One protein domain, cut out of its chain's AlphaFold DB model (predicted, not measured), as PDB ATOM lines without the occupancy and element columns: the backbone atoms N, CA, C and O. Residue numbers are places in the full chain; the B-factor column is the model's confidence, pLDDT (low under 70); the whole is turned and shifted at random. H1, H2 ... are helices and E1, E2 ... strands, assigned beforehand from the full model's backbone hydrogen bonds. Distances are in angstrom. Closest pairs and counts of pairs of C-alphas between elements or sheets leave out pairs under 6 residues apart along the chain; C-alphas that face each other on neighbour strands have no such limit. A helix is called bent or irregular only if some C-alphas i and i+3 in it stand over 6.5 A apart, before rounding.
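AT A GLANCE: This is residues 2 to 94 of the 179 residues of an uncharacterized protein of Ricinus communis (UniProt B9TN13). This is a chain of long loops with little regular structure: a small strand hairpin, E1 and E2, at one end, two short helices, H1 and H2, in the loops, and residues 54 to 59 sticking out at the other end. Of 93 printed residues, 19 are in named elements, in the order E1, E2, H1, H2, mixed in class. It is only just compact, close to loose, with a radius of gyration of the C-alphas of 14.4 A and spans of 39 by 30 by 22 A.

IN THESE COORDINATES: E1, residues 12 to 15, begins at C-alpha 12 (113.219, 166.278, 135.211). E2 is residues 18 to 21, H1 residues 34 to 37. H2, residues 68 to 74, 9.7 A long, ends at C-alpha 74 (129.290, 159.507, 131.026); it is irregular, with C-alphas 69 and 72 7.0 A apart.

HOW THE PARTS SIT: E1 and E2 form an antiparallel hairpin at 141 degrees, with N 13 and O 20 2.8 A apart, within hydrogen-bond range. The closest C-alphas of E2 and H1, Thr 21 and Tyr 37, are 7.9 A apart. H2 is apart from E1, E2 and H1. H2 has 1 of 3 O i to N i+4 pairs within range and 3 of 4 O i to N i+3 pairs; H1 is too short for the former.

THE WHOLE: The C-alphas farthest apart, Ser 31 and Pro 56, are 40.5 A apart. The printed part has no cut; the links E2 to H1 and H1 to H2 are long. pLDDT is under 70 at residues 2 to 6, 56 and 87 to 92.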
ATOM      1  N   ALA A   2     133.793 173.232 139.041       45.97
ATOM      2  CA  ALA A   2     132.405 173.090 138.592       45.97
ATOM      3  C   ALA A   2     131.480 173.177 139.823       45.97
ATOM      4  O   ALA A   2     131.870 172.675 140.883       45.97
ATOM      5  N   PRO A   3     130.321 173.846 139.721       50.97
ATOM      6  CA  PRO A   3     129.399 173.982 140.842       50.97
ATOM      7  C   PRO A   3     128.896 172.614 141.316       50.97
ATOM      8  O   PRO A   3     128.739 171.687 140.520       50.97
ATOM      9  N   ALA A   4     128.662 172.498 142.625       57.59
ATOM     10  CA  ALA A   4     128.012 171.335 143.218       57.59
ATOM     11  C   ALA A   4     126.543 171.238 142.766       57.59
ATOM     12  O   ALA A   4     125.960 172.224 142.309       57.59
ATOM     13  N   ALA A   5     125.950 170.054 142.921       62.16
ATOM     14  CA  ALA A   5     124.526 169.843 142.692       62.16
ATOM     15  C   ALA A   5     123.678 170.805 143.546       62.16
ATOM     16  O   ALA A   5     123.945 170.991 144.733       62.16
ATOM     17  N   THR A   6     122.660 171.415 142.936       62.31
ATOM     18  CA  THR A   6     121.732 172.350 143.600       62.31
ATOM     19  C   THR A   6     120.550 171.647 144.263       62.31
ATOM     20  O   THR A   6     119.901 172.213 145.139       62.31
ATOM     21  N   THR A   7     120.267 170.418 143.845       79.81
ATOM     22  CA  THR A   7     119.148 169.582 144.288       79.81
ATOM     23  C   THR A   7     119.661 168.195 144.679       79.81
ATOM     24  O   THR A   7     120.822 167.861 144.449       79.81
ATOM     25  N   GLN A   8     118.808 167.376 145.299       84.19
ATOM     26  CA  GLN A   8     119.163 166.014 145.726       84.19
ATOM     27  C   GLN A   8     118.953 164.952 144.634       84.19
ATOM     28  O   GLN A   8     119.323 163.798 144.833       84.19
ATOM     29  N   SER A   9     118.388 165.328 143.488       88.38
ATOM     30  CA  SER A   9     118.108 164.458 142.343       88.38
ATOM     31  C   SER A   9     118.437 165.182 141.044       88.38
ATOM     32  O   SER A   9     118.444 166.409 141.016       88.38
ATOM     33  N   ALA A  10     118.647 164.441 139.958       90.75
ATOM     34  CA  ALA A  10     118.691 165.040 138.629       90.75
ATOM     35  C   ALA A  10     117.363 165.747 138.303       90.75
ATOM     36  O   ALA A  10     116.290 165.282 138.702       90.75
ATOM     37  N   ASP A  11     117.436 166.850 137.564       92.00
ATOM     38  CA  ASP A  11     116.250 167.590 137.137       92.00
ATOM     39  C   ASP A  11     115.432 166.772 136.133       92.00
ATOM     40  O   ASP A  11     115.977 166.039 135.301       92.00
ATOM     41  N   SER A  12     114.107 166.913 136.184       90.12
ATOM     42  CA  SER A  12     113.219 166.278 135.211       90.12
ATOM     43  C   SER A  12     113.451 166.839 133.812       90.12
ATOM     44  O   SER A  12     113.625 168.046 133.628       90.12
ATOM     45  N   TRP A  13     113.363 165.975 132.812       89.56
ATOM     46  CA  TRP A  13     113.443 166.338 131.409       89.56
ATOM     47  C   TRP A  13     112.403 165.558 130.609       89.56
ATOM     48  O   TRP A  13     112.129 164.395 130.882       89.56
ATOM     49  N   GLN A  14     111.798 166.193 129.614       87.31
ATOM     50  CA  GLN A  14     110.855 165.530 128.720       87.31
ATOM     51  C   GLN A  14     111.384 165.610 127.300       87.31
ATOM     52  O   GLN A  14     111.693 166.690 126.802       87.31
ATOM     53  N   SER A  15     111.483 164.456 126.650       82.88
ATOM     54  CA  SER A  15     111.948 164.369 125.271       82.88
ATOM     55  C   SER A  15     111.321 163.174 124.570       82.88
ATOM     56  O   SER A  15     111.255 162.077 125.129       82.88
ATOM     57  N   GLY A  16     110.809 163.395 123.356       82.31
ATOM     58  CA  GLY A  16     110.149 162.352 122.565       82.31
ATOM     59  C   GLY A  16     108.942 161.710 123.261       82.31
ATOM     60  O   GLY A  16     108.726 160.512 123.111       82.31
ATOM     61  N   GLY A  17     108.206 162.475 124.078       84.12
ATOM     62  CA  GLY A  17     107.053 161.978 124.841       84.12
ATOM     63  C   GLY A  17     107.405 161.073 126.028       84.12
ATOM     64  O   GLY A  17     106.511 160.470 126.617       84.12
ATOM     65  N   LYS A  18     108.688 160.961 126.388       85.19
ATOM     66  CA  LYS A  18     109.160 160.186 127.539       85.19
ATOM     67  C   LYS A  18     109.553 161.113 128.685       85.19
ATOM     68  O   LYS A  18     110.131 162.178 128.460       85.19
ATOM     69  N   LEU A  19     109.247 160.674 129.903       86.75
ATOM     70  CA  LEU A  19     109.773 161.259 131.131       86.75
ATOM     71  C   LEU A  19     111.193 160.735 131.338       86.75
ATOM     72  O   LEU A  19     111.403 159.531 131.456       86.75
ATOM     73  N   TRP A  20     112.139 161.656 131.370       89.50
ATOM     74  CA  TRP A  20     113.548 161.430 131.638       89.50
ATOM     75  C   TRP A  20     113.985 162.312 132.803       89.50
ATOM     76  O   TRP A  20     113.278 163.219 133.250       89.50
ATOM     77  N   THR A  21     115.204 162.094 133.251       91.06
ATOM     78  CA  THR A  21     115.986 163.056 134.006       91.06
ATOM     79  C   THR A  21     117.124 163.579 133.140       91.06
ATOM     80  O   THR A  21     117.501 162.978 132.133       91.06
ATOM     81  N   ARG A  22     117.723 164.695 133.545       91.62
ATOM     82  CA  ARG A  22     118.921 165.251 132.904       91.62
ATOM     83  C   ARG A  22     120.134 164.312 132.956       91.62
ATOM     84  O   ARG A  22     121.088 164.548 132.221       91.62
ATOM     85  N   ALA A  23     120.097 163.259 133.777       89.19
ATOM     86  CA  ALA A  23     121.148 162.250 133.876       89.19
ATOM     87  C   ALA A  23     120.984 161.056 132.918       89.19
ATOM     88  O   ALA A  23     121.948 160.320 132.729       89.19
ATOM     89  N   ASP A  24     119.812 160.872 132.305       86.81
ATOM     90  CA  ASP A  24     119.526 159.702 131.468       86.81
ATOM     91  C   ASP A  24     120.004 159.796 130.005       86.81
ATOM     92  O   ASP A  24     120.559 158.817 129.497       86.81
ATOM     93  N   PRO A  25     119.783 160.905 129.266       83.19
ATOM     94  CA  PRO A  25     120.169 160.970 127.863       83.19
ATOM     95  C   PRO A  25     121.678 161.131 127.696       83.19
ATOM     96  O   PRO A  25     122.315 161.957 128.351       83.19
ATOM     97  N   LEU A  26     122.231 160.401 126.728       83.19
ATOM     98  CA  LEU A  26     123.621 160.545 126.318       83.19
ATOM     99  C   LEU A  26     123.737 160.631 124.780       83.19
ATOM    100  O   LEU A  26     123.449 159.641 124.106       83.19
ATOM    101  N   PRO A  27     124.187 161.770 124.212       85.50
ATOM    102  CA  PRO A  27     124.385 163.052 124.891       85.50
ATOM    103  C   PRO A  27     123.048 163.681 125.319       85.50
ATOM    104  O   PRO A  27     122.021 163.489 124.666       85.50
ATOM    105  N   GLY A  28     123.069 164.458 126.401       86.31
ATOM    106  CA  GLY A  28     121.977 165.368 126.739       86.31
ATOM    107  C   GLY A  28     121.875 166.524 125.740       86.31
ATOM    108  O   GLY A  28     122.760 166.736 124.909       86.31
ATOM    109  N   ASP A  29     120.795 167.301 125.816       89.25
ATOM    110  CA  ASP A  29     120.657 168.508 124.999       89.25
ATOM    111  C   ASP A  29     121.565 169.650 125.488       89.25
ATOM    112  O   ASP A  29     122.061 169.649 126.615       89.25
ATOM    113  N   ALA A  30     121.748 170.663 124.640       90.88
ATOM    114  CA  ALA A  30     122.673 171.771 124.876       90.88
ATOM    115  C   ALA A  30     122.355 172.634 126.114       90.88
ATOM    116  O   ALA A  30     123.232 173.370 126.562       90.88
ATOM    117  N   SER A  31     121.136 172.568 126.668       90.94
ATOM    118  CA  SER A  31     120.796 173.284 127.907       90.94
ATOM    119  C   SER A  31     121.237 172.545 129.175       90.94
ATOM    120  O   SER A  31     121.133 173.104 130.268       90.94
ATOM    121  N   ASN A  32     121.721 171.303 129.058       91.62
ATOM    122  CA  ASN A  32     122.163 170.532 130.210       91.62
ATOM    123  C   ASN A  32     123.488 171.076 130.770       91.62
ATOM    124  O   ASN A  32     124.416 171.402 130.029       91.62
ATOM    125  N   THR A  33     123.578 171.190 132.093       91.62
ATOM    126  CA  THR A  33     124.739 171.746 132.798       91.62
ATOM    127  C   THR A  33     125.007 170.952 134.070       91.62
ATOM    128  O   THR A  33     124.110 170.299 134.599       91.62
ATOM    129  N   ALA A  34     126.235 171.038 134.590       89.81
ATOM    130  CA  ALA A  34     126.692 170.265 135.748       89.81
ATOM    131  C   ALA A  34     125.702 170.211 136.941       89.81
ATOM    132  O   ALA A  34     125.477 169.109 137.439       89.81
ATOM    133  N   PRO A  35     125.070 171.318 137.392       89.25
ATOM    134  CA  PRO A  35     124.121 171.270 138.509       89.25
ATOM    135  C   PRO A  35     122.861 170.438 138.248       89.25
ATOM    136  O   PRO A  35     122.309 169.871 139.189       89.25
ATOM    137  N   LEU A  36     122.417 170.350 136.990       91.75
ATOM    138  CA  LEU A  36     121.152 169.713 136.606       91.75
ATOM    139  C   LEU A  36     121.212 168.182 136.674       91.75
ATOM    140  O   LEU A  36     120.175 167.522 136.720       91.75
ATOM    141  N   TYR A  37     122.417 167.611 136.716       90.12
ATOM    142  CA  TYR A  37     122.619 166.181 136.937       90.12
ATOM    143  C   TYR A  37     122.299 165.739 138.371       90.12
ATOM    144  O   TYR A  37     122.139 164.543 138.610       90.12
ATOM    145  N   GLY A  38     122.208 166.671 139.324       88.50
ATOM    146  CA  GLY A  38     122.095 166.329 140.736       88.50
ATOM    147  C   GLY A  38     123.341 165.595 141.269       88.50
ATOM    148  O   GLY A  38     124.399 165.584 140.630       88.50
ATOM    149  N   PRO A  39     123.259 164.991 142.466       86.00
ATOM    150  CA  PRO A  39     124.330 164.178 143.021       86.00
ATOM    151  C   PRO A  39     124.450 162.872 142.230       86.00
ATOM    152  O   PRO A  39     123.480 162.129 142.093       86.00
ATOM    153  N   LEU A  40     125.650 162.572 141.737       86.62
ATOM    154  CA  LEU A  40     125.937 161.353 140.985       86.62
ATOM    155  C   LEU A  40     126.877 160.461 141.787       86.62
ATOM    156  O   LEU A  40     127.970 160.901 142.144       86.62
ATOM    157  N   TRP A  41     126.470 159.209 142.013       83.88
ATOM    158  CA  TRP A  41     127.300 158.185 142.664       83.88
ATOM    159  C   TRP A  41     127.866 158.662 144.008       83.88
ATOM    160  O   TRP A  41     129.080 158.674 144.229       83.88
ATOM    161  N   ALA A  42     126.977 159.140 144.881       82.00
ATOM    162  CA  ALA A  42     127.358 159.745 146.154       82.00
ATOM    163  C   ALA A  42     127.922 158.704 147.128       82.00
ATOM    164  O   ALA A  42     128.776 159.021 147.957       82.00
ATOM    165  N   TYR A  43     127.438 157.467 147.025       79.69
ATOM    166  CA  TYR A  43     127.776 156.400 147.954       79.69
ATOM    167  C   TYR A  43     128.295 155.131 147.282       79.69
ATOM    168  O   TYR A  43     128.946 154.338 147.961       79.69
ATOM    169  N   ALA A  44     128.059 154.955 145.981       81.81
ATOM    170  CA  ALA A  44     128.599 153.880 145.156       81.81
ATOM    171  C   ALA A  44     129.472 154.418 144.017       81.81
ATOM    172  O   ALA A  44     129.686 155.617 143.884       81.81
ATOM    173  N   ARG A  45     129.993 153.524 143.173       85.19
ATOM    174  CA  ARG A  45     130.620 153.899 141.899       85.19
ATOM    175  C   ARG A  45     129.727 153.516 140.733       85.19
ATOM    176  O   ARG A  45     129.071 152.481 140.782       85.19
ATOM    177  N   ALA A  46     129.816 154.289 139.654       85.69
ATOM    178  CA  ALA A  46     129.247 153.908 138.369       85.69
ATOM    179  C   ALA A  46     129.871 152.593 137.902       85.69
ATOM    180  O   ALA A  46     131.096 152.484 137.895       85.69
ATOM    181  N   VAL A  47     129.072 151.620 137.480       86.50
ATOM    182  CA  VAL A  47     129.563 150.315 137.014       86.50
ATOM    183  C   VAL A  47     129.333 150.194 135.502       86.50
ATOM    184  O   VAL A  47     128.209 150.412 135.047       86.50
ATOM    185  N   PRO A  48     130.356 149.865 134.691       88.56
ATOM    186  CA  PRO A  48     130.157 149.543 133.284       88.56
ATOM    187  C   PRO A  48     129.336 148.260 133.138       88.56
ATOM    188  O   PRO A  48     129.605 147.254 133.786       88.56
ATOM    189  N   TYR A  49     128.389 148.244 132.201       88.00
ATOM    190  CA  TYR A  49     127.596 147.039 131.936       88.00
ATOM    191  C   TYR A  49     128.460 145.811 131.592       88.00
ATOM    192  O   TYR A  49     128.111 144.692 131.937       88.00
ATOM    193  N   SER A  50     129.634 145.996 130.983       90.75
ATOM    194  CA  SER A  50     130.547 144.894 130.646       90.75
ATOM    195  C   SER A  50     131.102 144.130 131.854       90.75
ATOM    196  O   SER A  50     131.655 143.051 131.672       90.75
ATOM    197  N   THR A  51     131.020 144.683 133.067       87.94
ATOM    198  CA  THR A  51     131.433 143.982 134.294       87.94
ATOM    199  C   THR A  51     130.273 143.270 134.973       87.94
ATOM    200  O   THR A  51     130.505 142.511 135.908       87.94
ATOM    201  N   TYR A  52     129.038 143.525 134.530       85.94
ATOM    202  CA  TYR A  52     127.860 142.836 135.031       85.94
ATOM    203  C   TYR A  52     127.848 141.389 134.543       85.94
ATOM    204  O   TYR A  52     128.015 141.102 133.357       85.94
ATOM    205  N   THR A  53     127.568 140.488 135.478       83.56
ATOM    206  CA  THR A  53     127.330 139.074 135.208       83.56
ATOM    207  C   THR A  53     126.027 138.706 135.888       83.56
ATOM    208  O   THR A  53     125.928 138.815 137.110       83.56
ATOM    209  N   ALA A  54     125.042 138.260 135.106       81.00
ATOM    210  CA  ALA A  54     123.752 137.844 135.638       81.00
ATOM    211  C   ALA A  54     123.932 136.664 136.599       81.00
ATOM    212  O   ALA A  54     124.415 135.604 136.199       81.00
ATOM    213  N   GLN A  55     123.560 136.866 137.861       77.44
ATOM    214  CA  GLN A  55     123.620 135.876 138.932       77.44
ATOM    215  C   GLN A  55     122.445 136.100 139.896       77.44
ATOM    216  O   GLN A  55     121.960 137.224 140.014       77.44
ATOM    217  N   PRO A  56     121.975 135.055 140.598       68.50
ATOM    218  CA  PRO A  56     120.859 135.179 141.538       68.50
ATOM    219  C   PRO A  56     121.192 136.039 142.767       68.50
ATOM    220  O   PRO A  56     120.284 136.540 143.427       68.50
ATOM    221  N   VAL A  57     122.479 136.200 143.086       73.88
ATOM    222  CA  VAL A  57     122.979 137.036 144.181       73.88
ATOM    223  C   VAL A  57     124.120 137.895 143.651       73.88
ATOM    224  O   VAL A  57     125.035 137.377 143.010       73.88
ATOM    225  N   GLU A  58     124.063 139.192 143.935       76.88
ATOM    226  CA  GLU A  58     125.126 140.141 143.600       76.88
ATOM    227  C   GLU A  58     126.449 139.777 144.305       76.88
ATOM    228  O   GLU A  58     126.426 139.296 145.445       76.88
ATOM    229  N   PRO A  59     127.624 140.007 143.683       78.31
ATOM    230  CA  PRO A  59     128.908 139.753 144.331       78.31
ATOM    231  C   PRO A  59     129.051 140.545 145.637       78.31
ATOM    232  O   PRO A  59     128.787 141.745 145.669       78.31
ATOM    233  N   ALA A  60     129.559 139.915 146.701       75.06
ATOM    234  CA  ALA A  60     129.733 140.570 148.007       75.06
ATOM    235  C   ALA A  60     130.628 141.826 147.948       75.06
ATOM    236  O   ALA A  60     130.423 142.778 148.696       75.06
ATOM    237  N   ASN A  61     131.594 141.841 147.023       74.56
ATOM    238  CA  ASN A  61     132.488 142.976 146.782       74.56
ATOM    239  C   ASN A  61     132.000 143.899 145.652       74.56
ATOM    240  O   ASN A  61     132.732 144.801 145.250       74.56
ATOM    241  N   GLY A  62     130.798 143.657 145.123       78.81
ATOM    242  CA  GLY A  62     130.237 144.310 143.945       78.81
ATOM    243  C   GLY A  62     131.091 144.160 142.677       78.81
ATOM    244  O   GLY A  62     131.948 143.282 142.570       78.81
ATOM    245  N   TYR A  63     130.839 145.034 141.704       82.44
ATOM    246  CA  TYR A  63     131.514 145.073 140.405       82.44
ATOM    247  C   TYR A  63     132.646 146.114 140.331       82.44
ATOM    248  O   TYR A  63     132.698 147.079 141.087       82.44
ATOM    249  N   SER A  64     133.571 145.984 139.381       85.25
ATOM    250  CA  SER A  64     134.565 147.040 139.165       85.25
ATOM    251  C   SER A  64     133.904 148.303 138.601       85.25
ATOM    252  O   SER A  64     133.288 148.279 137.544       85.25
ATOM    253  N   GLY A  65     134.027 149.426 139.312       86.50
ATOM    254  CA  GLY A  65     133.437 150.703 138.898       86.50
ATOM    255  C   GLY A  65     134.348 151.562 138.015       86.50
ATOM    256  O   GLY A  65     135.573 151.430 138.037       86.50
ATOM    257  N   PHE A  66     133.756 152.510 137.290       89.00
ATOM    258  CA  PHE A  66     134.456 153.549 136.544       89.00
ATOM    259  C   PHE A  66     135.331 154.425 137.452       89.00
ATOM    260  O   PHE A  66     134.990 154.727 138.600       89.00
ATOM    261  N   SER A  67     136.446 154.902 136.899       88.31
ATOM    262  CA  SER A  67     137.202 156.029 137.454       88.31
ATOM    263  C   SER A  67     136.453 157.347 137.222       88.31
ATOM    264  O   SER A  67     135.733 157.489 136.232       88.31
ATOM    265  N   ALA A  68     136.692 158.348 138.075       87.19
ATOM    266  CA  ALA A  68     136.203 159.714 137.875       87.19
ATOM    267  C   ALA A  68     136.627 160.312 136.518       87.19
ATOM    268  O   ALA A  68     135.924 161.139 135.946       87.19
ATOM    269  N   THR A  69     137.738 159.840 135.944       89.25
ATOM    270  CA  THR A  69     138.201 160.260 134.612       89.25
ATOM    271  C   THR A  69     137.224 159.912 133.483       89.25
ATOM    272  O   THR A  69     137.321 160.490 132.404       89.25
ATOM    273  N   ALA A  70     136.269 159.002 133.709       90.62
ATOM    274  CA  ALA A  70     135.233 158.657 132.739       90.62
ATOM    275  C   ALA A  70     134.060 159.655 132.710       90.62
ATOM    276  O   ALA A  70     133.246 159.592 131.790       90.62
ATOM    277  N   TRP A  71     133.952 160.577 133.674       89.56
ATOM    278  CA  TRP A  71     132.773 161.440 133.830       89.56
ATOM    279  C   TRP A  71     132.502 162.324 132.613       89.56
ATOM    280  O   TRP A  71     131.349 162.505 132.250       89.56
ATOM    281  N   SER A  72     133.540 162.787 131.913       89.62
ATOM    282  CA  SER A  72     133.382 163.553 130.666       89.62
ATOM    283  C   SER A  72     132.717 162.766 129.532       89.62
ATOM    284  O   SER A  72     132.167 163.366 128.614       89.62
ATOM    285  N   ARG A  73     132.768 161.429 129.584       90.12
ATOM    286  CA  ARG A  73     132.098 160.538 128.627       90.12
ATOM    287  C   ARG A  73     130.719 160.106 129.107       90.12
ATOM    288  O   ARG A  73     129.845 159.900 128.278       90.12
ATOM    289  N   LEU A  74     130.551 159.939 130.417       89.81
ATOM    290  CA  LEU A  74     129.290 159.507 131.026       89.81
ATOM    291  C   LEU A  74     128.276 160.653 131.143       89.81
ATOM    292  O   LEU A  74     127.079 160.402 131.096       89.81
ATOM    293  N   TYR A  75     128.752 161.895 131.269       90.94
ATOM    294  CA  TYR A  75     127.938 163.084 131.510       90.94
ATOM    295  C   TYR A  75     128.318 164.184 130.530       90.94
ATOM    296  O   TYR A  75     129.270 164.936 130.740       90.94
ATOM    297  N   THR A  76     127.581 164.259 129.428       91.69
ATOM    298  CA  THR A  76     127.733 165.324 128.439       91.69
ATOM    299  C   THR A  76     126.363 165.849 128.007       91.69
ATOM    300  O   THR A  76     125.443 165.040 127.845       91.69
ATOM    301  N   PRO A  77     126.208 167.172 127.801       91.69
ATOM    302  CA  PRO A  77     127.216 168.231 127.960       91.69
ATOM    303  C   PRO A  77     127.445 168.673 129.416       91.69
ATOM    304  O   PRO A  77     126.613 168.470 130.289       91.69
ATOM    305  N   GLY A  78     128.595 169.312 129.667       88.88
ATOM    306  CA  GLY A  78     128.902 169.937 130.959       88.88
ATOM    307  C   GLY A  78     129.109 168.943 132.109       88.88
ATOM    308  O   GLY A  78     128.358 169.007 133.082       88.88
ATOM    309  N   PRO A  79     130.123 168.054 132.039       89.06
ATOM    310  CA  PRO A  79     130.362 167.063 133.081       89.06
ATOM    311  C   PRO A  79     130.555 167.727 134.454       89.06
ATOM    312  O   PRO A  79     131.322 168.692 134.565       89.06
ATOM    313  N   PRO A  80     129.906 167.213 135.513       86.94
ATOM    314  CA  PRO A  80     130.110 167.717 136.862       86.94
ATOM    315  C   PRO A  80     131.503 167.356 137.396       86.94
ATOM    316  O   PRO A  80     132.201 166.487 136.869       86.94
ATOM    317  N   ALA A  81     131.924 168.026 138.470       84.56
ATOM    318  CA  ALA A  81     133.121 167.624 139.202       84.56
ATOM    319  C   ALA A  81     132.807 166.426 140.108       84.56
ATOM    320  O   ALA A  81     131.820 166.439 140.842       84.56
ATOM    321  N   SER A  82     133.688 165.426 140.114       77.25
ATOM    322  CA  SER A  82     133.585 164.243 140.974       77.25
ATOM    323  C   SER A  82     134.000 164.560 142.416       77.25
ATOM    324  O   SER A  82     135.061 164.141 142.883       77.25
ATOM    325  N   SER A  83     133.204 165.362 143.118       77.50
ATOM    326  CA  SER A  83     133.430 165.670 144.532       77.50
ATOM    327  C   SER A  83     132.949 164.514 145.405       77.50
ATOM    328  O   SER A  83     131.806 164.089 145.280       77.50
ATOM    329  N   GLY A  84     133.815 163.988 146.276       75.44
ATOM    330  CA  GLY A  84     133.451 162.885 147.174       75.44
ATOM    331  C   GLY A  84     133.214 161.540 146.477       75.44
ATOM    332  O   GLY A  84     132.709 160.622 147.115       75.44
ATOM    333  N   TYR A  85     133.593 161.400 145.199       83.38
ATOM    334  CA  TYR A  85     133.456 160.137 144.473       83.38
ATOM    335  C   TYR A  85     134.279 159.037 145.165       83.38
ATOM    336  O   TYR A  85     135.487 159.234 145.360       83.38
ATOM    337  N   PRO A  86     133.681 157.887 145.532       80.44
ATOM    338  CA  PRO A  86     134.358 156.880 146.346       80.44
ATOM    339  C   PRO A  86     135.712 156.443 145.757       80.44
ATOM    340  O   PRO A  86     135.811 156.059 144.585       80.44
ATOM    341  N   SER A  87     136.781 156.526 146.561       66.12
ATOM    342  CA  SER A  87     138.165 156.333 146.101       66.12
ATOM    343  C   SER A  87     138.600 154.864 146.060       66.12
ATOM    344  O   SER A  87     139.387 154.507 145.182       66.12
ATOM    345  N   LEU A  88     138.079 154.002 146.943       55.56
ATOM    346  CA  LEU A  88     138.518 152.611 147.105       55.56
ATOM    347  C   LEU A  88     137.362 151.689 147.538       55.56
ATOM    348  O   LEU A  88     136.681 151.975 148.511       55.56
ATOM    349  N   SER A  89     137.221 150.563 146.825       54.19
ATOM    350  CA  SER A  89     136.401 149.372 147.122       54.19
ATOM    351  C   SER A  89     134.902 149.575 147.430       54.19
ATOM    352  O   SER A  89     134.520 150.179 148.431       54.19
ATOM    353  N   LEU A  90     134.032 148.946 146.625       55.84
ATOM    354  CA  LEU A  90     132.571 148.908 146.834       55.84
ATOM    355  C   LEU A  90     132.140 148.297 148.183       55.84
ATOM    356  O   LEU A  90     130.985 148.429 148.580       55.84
ATOM    357  N   ILE A  91     133.067 147.667 148.907       52.09
ATOM    358  CA  ILE A  91     132.846 147.042 150.219       52.09
ATOM    359  C   ILE A  91     132.542 148.095 151.311       52.09
ATOM    360  O   ILE A  91     132.091 147.756 152.400       52.09
ATOM    361  N   THR A  92     132.739 149.390 151.037       61.56
ATOM    362  CA  THR A  92     132.466 150.481 151.995       61.56
ATOM    363  C   THR A  92     131.148 151.219 151.760       61.56
ATOM    364  O   THR A  92     130.859 152.183 152.472       61.56
ATOM    365  N   THR A  93     130.326 150.777 150.802       74.50
ATOM    366  CA  THR A  93     129.043 151.439 150.529       74.50
ATOM    367  C   THR A  93     128.129 151.354 151.770       74.50
ATOM    368  O   THR A  93     128.006 150.285 152.377       74.50
ATOM    369  N   PRO A  94     127.459 152.449 152.178       75.69
ATOM    370  CA  PRO A  94     126.581 152.506 153.352       75.69
ATOM    371  C   PRO A  94     125.559 151.379 153.470       75.69
ATOM    372  O   PRO A  94     125.203 150.964 154.568       75.69
TER     373      PRO A  94